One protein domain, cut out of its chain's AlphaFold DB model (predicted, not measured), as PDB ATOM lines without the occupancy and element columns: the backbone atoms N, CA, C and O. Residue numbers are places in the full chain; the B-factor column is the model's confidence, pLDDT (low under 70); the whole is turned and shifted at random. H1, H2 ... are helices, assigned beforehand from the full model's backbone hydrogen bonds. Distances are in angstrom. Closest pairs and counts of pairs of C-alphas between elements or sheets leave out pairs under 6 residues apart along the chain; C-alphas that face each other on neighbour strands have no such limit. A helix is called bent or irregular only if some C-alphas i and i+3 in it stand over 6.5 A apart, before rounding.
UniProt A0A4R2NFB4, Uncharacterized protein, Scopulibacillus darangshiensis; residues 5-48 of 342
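What this domain is: This is residues 5 to 48 of the 342 residues of an uncharacterized protein of Scopulibacillus darangshiensis (UniProt A0A4R2NFB4). Two helices, H2 and H3, run opposite ways along a flat, narrow U with a gap between them; the tight link of residues 21 to 23 joins them at one end, and the short helices H1 and H4 come together at the other. Residues 23 to 28, of which 24 to 28 belong to H3, stick out at the linked end. The printed part has 44 residues with four named helices, in the order H1, H2, H3, H4, and no named strand; its class is all helix. The whole is only just compact, close to loose, with a radius of gyration of the C-alphas of 11.1 A, and its C-alphas span 35 by 19 by 10 A.

Where its parts are: H1 is residues 5 to 8 and begins at C-alpha 5, at (139.600, 112.623, 88.661). After Tyr 9, H2 takes residues 10 to 20 and measures 14.9 A from first to last C-alpha. H3, residues 24 to 40, is the longest helix at 24.6 A, from C-alpha 24 at (125.875, 106.158, 67.324) to C-alpha 40 at (127.006, 102.396, 91.577). H3 is irregular, with C-alphas 25 and 28 standing 8.1 A apart, and it has a kink of 32 degrees near residue 31. After Val 41, H4 takes residues 42 to 46 and ends at C-alpha 46, at (131.250, 111.801, 96.093).

How they stand to each other: H1 and H2 touch only at the corner by their link, and only just, with 3 pairs of C-alphas within 8 A; the closest C-alphas are those of Leu 6 and Leu 13, 5.1 A apart. H2 and H3 are close but not clearly touching; their closest C-alphas, those of Tyr 20 and Arg 30, are 7.5 A apart. These two helices run opposite ways at a shallow tilt of 33 degrees, only just short of steep. H3 and H4 meet only through their link. H1 and H4 touch, with the C-alphas of Ile 7 and Val 42 the closest at 6.6 A. H1 is apart from H3, and H2 is apart from H4. In H2 and H4 each O i to N i+4 pair is within hydrogen-bond range, in H3 11 of 13 are, and H1 is too short for such a pair.

The domain as a whole: The two C-alphas farthest apart are those of Asn 25 and Tyr 48, at 35.3 A, while the first and last printed C-alphas, of Asn 5 and Tyr 48, are 14.2 A apart. The outline is flat. The printed part has no cut, and the links H1 to H2, H2 to H3 and H3 to H4 are tight. The mean pLDDT of the printed part is 88.4, and no printed residue is under 70.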
ATOM      1  N   ASN A   5     139.558 111.263  88.135       87.19
ATOM      2  CA  ASN A   5     139.600 112.623  88.661       87.19
ATOM      3  C   ASN A   5     138.435 113.481  88.144       87.19
ATOM      4  O   ASN A   5     137.967 114.346  88.877       87.19
ATOM      5  N   LEU A   6     137.909 113.212  86.939       89.69
ATOM      6  CA  LEU A   6     136.789 113.970  86.369       89.69
ATOM      7  C   LEU A   6     135.502 113.834  87.189       89.69
ATOM      8  O   LEU A   6     134.667 114.728  87.145       89.69
ATOM      9  N   ILE A   7     135.345 112.769  87.985       87.94
ATOM     10  CA  ILE A   7     134.178 112.570  88.865       87.94
ATOM     11  C   ILE A   7     133.997 113.741  89.850       87.94
ATOM     12  O   ILE A   7     132.873 114.044  90.254       87.94
ATOM     13  N   LEU A   8     135.093 114.422  90.200       84.75
ATOM     14  CA  LEU A   8     135.102 115.581  91.091       84.75
ATOM     15  C   LEU A   8     134.850 116.916  90.363       84.75
ATOM     16  O   LEU A   8     134.649 117.933  91.021       84.75
ATOM     17  N   TYR A   9     134.817 116.926  89.024       89.94
ATOM     18  CA  TYR A   9     134.668 118.123  88.186       89.94
ATOM     19  C   TYR A   9     133.470 117.976  87.228       89.94
ATOM     20  O   TYR A   9     133.638 117.555  86.079       89.94
ATOM     21  N   PRO A  10     132.244 118.352  87.651       86.75
ATOM     22  CA  PRO A  10     131.010 118.067  86.907       86.75
ATOM     23  C   PRO A  10     131.009 118.544  85.446       86.75
ATOM     24  O   PRO A  10     130.528 117.839  84.559       86.75
ATOM     25  N   ALA A  11     131.585 119.718  85.176       90.31
ATOM     26  CA  ALA A  11     131.643 120.284  83.829       90.31
ATOM     27  C   ALA A  11     132.567 119.489  82.887       90.31
ATOM     28  O   ALA A  11     132.252 119.306  81.710       90.31
ATOM     29  N   GLU A  12     133.700 118.999  83.390       91.69
ATOM     30  CA  GLU A  12     134.645 118.202  82.601       91.69
ATOM     31  C   GLU A  12     134.136 116.777  82.398       91.69
ATOM     32  O   GLU A  12     134.247 116.230  81.299       91.69
ATOM     33  N   LEU A  13     133.492 116.208  83.421       90.00
ATOM     34  CA  LEU A  13     132.825 114.916  83.332       90.00
ATOM     35  C   LEU A  13     131.729 114.917  82.263       90.00
ATOM     36  O   LEU A  13     131.629 113.968  81.486       90.00
ATOM     37  N   TYR A  14     130.942 115.994  82.178       89.69
ATOM     38  CA  TYR A  14     129.912 116.144  81.151       89.69
ATOM     39  C   TYR A  14     130.506 116.244  79.739       89.69
ATOM     40  O   TYR A  14     130.027 115.580  78.818       89.69
ATOM     41  N   LYS A  15     131.587 117.018  79.557       92.06
ATOM     42  CA  LYS A  15     132.310 117.091  78.274       92.06
ATOM     43  C   LYS A  15     132.838 115.721  77.850       92.06
ATOM     44  O   LYS A  15     132.670 115.329  76.695       92.06
ATOM     45  N   TRP A  16     133.428 114.983  78.788       92.56
ATOM     46  CA  TRP A  16     133.901 113.624  78.541       92.56
ATOM     47  C   TRP A  16     132.747 112.686  78.173       92.56
ATOM     48  O   TRP A  16     132.855 111.936  77.205       92.56
ATOM     49  N   TYR A  17     131.621 112.759  78.892       90.38
ATOM     50  CA  TYR A  17     130.430 111.965  78.590       90.38
ATOM     51  C   TYR A  17     129.902 112.251  77.184       90.38
ATOM     52  O   TYR A  17     129.649 111.309  76.444       90.38
ATOM     53  N   SER A  18     129.813 113.522  76.784       89.25
ATOM     54  CA  SER A  18     129.348 113.920  75.451       89.25
ATOM     55  C   SER A  18     130.177 113.271  74.333       89.25
ATOM     56  O   SER A  18     129.613 112.689  73.402       89.25
ATOM     57  N   GLN A  19     131.507 113.264  74.477       90.00
ATOM     58  CA  GLN A  19     132.421 112.565  73.563       90.00
ATOM     59  C   GLN A  19     132.282 111.040  73.658       90.00
ATOM     60  O   GLN A  19     132.323 110.329  72.657       90.00
ATOM     61  N   TYR A  20     132.081 110.506  74.861       89.19
ATOM     62  CA  TYR A  20     131.839 109.083  75.062       89.19
ATOM     63  C   TYR A  20     130.504 108.631  74.449       89.19
ATOM     64  O   TYR A  20     130.412 107.507  73.971       89.19
ATOM     65  N   SER A  21     129.485 109.479  74.377       88.25
ATOM     66  CA  SER A  21     128.194 109.163  73.758       88.25
ATOM     67  C   SER A  21     128.127 109.436  72.249       88.25
ATOM     68  O   SER A  21     127.098 109.164  71.643       88.25
ATOM     69  N   SER A  22     129.187 109.950  71.614       88.00
ATOM     70  CA  SER A  22     129.125 110.412  70.215       88.00
ATOM     71  C   SER A  22     129.112 109.295  69.157       88.00
ATOM     72  O   SER A  22     128.867 109.562  67.986       88.00
ATOM     73  N   ASP A  23     129.405 108.049  69.541       87.62
ATOM     74  CA  ASP A  23     129.411 106.880  68.650       87.62
ATOM     75  C   ASP A  23     128.012 106.248  68.589       87.62
ATOM     76  O   ASP A  23     127.609 105.496  69.484       87.62
ATOM     77  N   SER A  24     127.273 106.563  67.523       81.31
ATOM     78  CA  SER A  24     125.875 106.158  67.324       81.31
ATOM     79  C   SER A  24     125.676 104.640  67.307       81.31
ATOM     80  O   SER A  24     124.668 104.155  67.818       81.31
ATOM     81  N   ASN A  25     126.657 103.875  66.818       86.00
ATOM     82  CA  ASN A  25     126.577 102.412  66.721       86.00
ATOM     83  C   ASN A  25     126.686 101.707  68.082       86.00
ATOM     84  O   ASN A  25     126.351 100.530  68.196       86.00
ATOM     85  N   LYS A  26     127.160 102.407  69.120       88.31
ATOM     86  CA  LYS A  26     127.356 101.855  70.473       88.31
ATOM     87  C   LYS A  26     126.561 102.601  71.541       88.31
ATOM     88  O   LYS A  26     126.762 102.349  72.728       88.31
ATOM     89  N   LEU A  27     125.667 103.509  71.149       87.31
ATOM     90  CA  LEU A  27     124.972 104.418  72.063       87.31
ATOM     91  C   LEU A  27     124.227 103.675  73.182       87.31
ATOM     92  O   LEU A  27     124.391 104.013  74.350       87.31
ATOM     93  N   ALA A  28     123.472 102.625  72.841       85.94
ATOM     94  CA  ALA A  28     122.711 101.836  73.812       85.94
ATOM     95  C   ALA A  28     123.620 101.115  74.829       85.94
ATOM     96  O   ALA A  28     123.391 101.179  76.037       85.94
ATOM     97  N   GLU A  29     124.702 100.489  74.354       89.75
ATOM     98  CA  GLU A  29     125.694  99.825  75.207       89.75
ATOM     99  C   GLU A  29     126.403 100.832  76.131       89.75
ATOM    100  O   GLU A  29     126.582 100.593  77.329       89.75
ATOM    101  N   ARG A  30     126.797 101.988  75.584       91.06
ATOM    102  CA  ARG A  30     127.497 103.041  76.325       91.06
ATOM    103  C   ARG A  30     126.592 103.716  77.355       91.06
ATOM    104  O   ARG A  30     127.071 103.977  78.457       91.06
ATOM    105  N   ALA A  31     125.313 103.927  77.046       87.94
ATOM    106  CA  ALA A  31     124.324 104.467  77.977       87.94
ATOM    107  C   ALA A  31     124.093 103.532  79.175       87.94
ATOM    108  O   ALA A  31     124.108 103.984  80.317       87.94
ATOM    109  N   LEU A  32     123.982 102.218  78.944       89.56
ATOM    110  CA  LEU A  32     123.878 101.229  80.026       89.56
ATOM    111  C   LEU A  32     125.118 101.238  80.934       89.56
ATOM    112  O   LEU A  32     124.995 101.246  82.161       89.56
ATOM    113  N   LYS A  33     126.318 101.287  80.342       89.38
ATOM    114  CA  LYS A  33     127.582 101.399  81.093       89.38
ATOM    115  C   LYS A  33     127.668 102.699  81.889       89.38
ATOM    116  O   LYS A  33     128.136 102.677  83.024       89.38
ATOM    117  N   TRP A  34     127.223 103.808  81.302       90.50
ATOM    118  CA  TRP A  34     127.191 105.108  81.962       90.50
ATOM    119  C   TRP A  34     126.252 105.101  83.164       90.50
ATOM    120  O   TRP A  34     126.692 105.429  84.259       90.50
ATOM    121  N   ASN A  35     125.018 104.623  82.987       89.56
ATOM    122  CA  ASN A  35     124.031 104.542  84.061       89.56
ATOM    123  C   ASN A  35     124.567 103.741  85.250       89.56
ATOM    124  O   ASN A  35     124.522 104.232  86.375       89.56
ATOM    125  N   LYS A  36     125.163 102.568  84.987       90.00
ATOM    126  CA  LYS A  36     125.779 101.729  86.024       90.00
ATOM    127  C   LYS A  36     126.930 102.438  86.743       90.00
ATOM    128  O   LYS A  36     127.068 102.348  87.958       90.00
ATOM    129  N   LEU A  37     127.769 103.161  86.005       88.56
ATOM    130  CA  LEU A  37     128.873 103.927  86.580       88.56
ATOM    131  C   LEU A  37     128.363 105.065  87.480       88.56
ATOM    132  O   LEU A  37     128.867 105.249  88.589       88.56
ATOM    133  N   THR A  38     127.354 105.810  87.026       88.19
ATOM    134  CA  THR A  38     126.778 106.938  87.767       88.19
ATOM    135  C   THR A  38     125.909 106.519  88.946       88.19
ATOM    136  O   THR A  38     125.817 107.280  89.901       88.19
ATOM    137  N   SER A  39     125.290 105.333  88.913       90.19
ATOM    138  CA  SER A  39     124.498 104.813  90.034       90.19
ATOM    139  C   SER A  39     125.368 104.137  91.089       90.19
ATOM    140  O   SER A  39     125.179 104.363  92.282       90.19
ATOM    141  N   ASP A  40     126.341 103.328  90.663       89.00
ATOM    142  CA  ASP A  40     127.006 102.396  91.577       89.00
ATOM    143  C   ASP A  40     128.361 102.915  92.057       89.00
ATOM    144  O   ASP A  40     128.780 102.582  93.167       89.00
ATOM    145  N   VAL A  41     129.068 103.692  91.228       87.06
ATOM    146  CA  VAL A  41     130.479 104.049  91.452       87.06
ATOM    147  C   VAL A  41     130.625 105.516  91.841       87.06
ATOM    148  O   VAL A  41     131.196 105.801  92.890       87.06
ATOM    149  N   VAL A  42     130.087 106.448  91.048       87.31
ATOM    150  CA  VAL A  42     130.211 107.900  91.293       87.31
ATOM    151  C   VAL A  42     129.760 108.312  92.706       87.31
ATOM    152  O   VAL A  42     130.532 109.002  93.379       87.31
ATOM    153  N   PRO A  43     128.607 107.848  93.233       89.25
ATOM    154  CA  PRO A  43     128.150 108.255  94.558       89.25
ATOM    155  C   PRO A  43     129.063 107.754  95.676       89.25
ATOM    156  O   PRO A  43     129.154 108.400  96.715       89.25
ATOM    157  N   ARG A  44     129.776 106.636  95.478       87.88
ATOM    158  CA  ARG A  44     130.739 106.129  96.469       87.88
ATOM    159  C   ARG A  44     131.937 107.055  96.616       87.88
ATOM    160  O   ARG A  44     132.443 107.179  97.720       87.88
ATOM    161  N   PHE A  45     132.371 107.699  95.532       85.38
ATOM    162  CA  PHE A  45     133.449 108.688  95.570       85.38
ATOM    163  C   PHE A  45     132.964 110.035  96.110       85.38
ATOM    164  O   PHE A  45     133.635 110.629  96.945       85.38
ATOM    165  N   GLN A  46     131.791 110.503  95.671       83.62
ATOM    166  CA  GLN A  46     131.250 111.801  96.093       83.62
ATOM    167  C   GLN A  46     130.818 111.822  97.564       83.62
ATOM    168  O   GLN A  46     130.996 112.833  98.236       83.62
ATOM    169  N   ASN A  47     130.287 110.708  98.076       85.25
ATOM    170  CA  ASN A  47     129.813 110.598  99.457       85.25
ATOM    171  C   ASN A  47     130.833 109.937 100.394       85.25
ATOM    172  O   ASN A  47     130.488 109.589 101.524       85.25
ATOM    173  N   TYR A  48     132.075 109.724  99.943       86.50
ATOM    174  CA  TYR A  48     133.110 109.155 100.797       86.50
ATOM    175  C   TYR A  48     133.442 110.129 101.934       86.50
ATOM    176  O   TYR A  48     134.023 111.194 101.715       86.50
TER     177      TYR A  48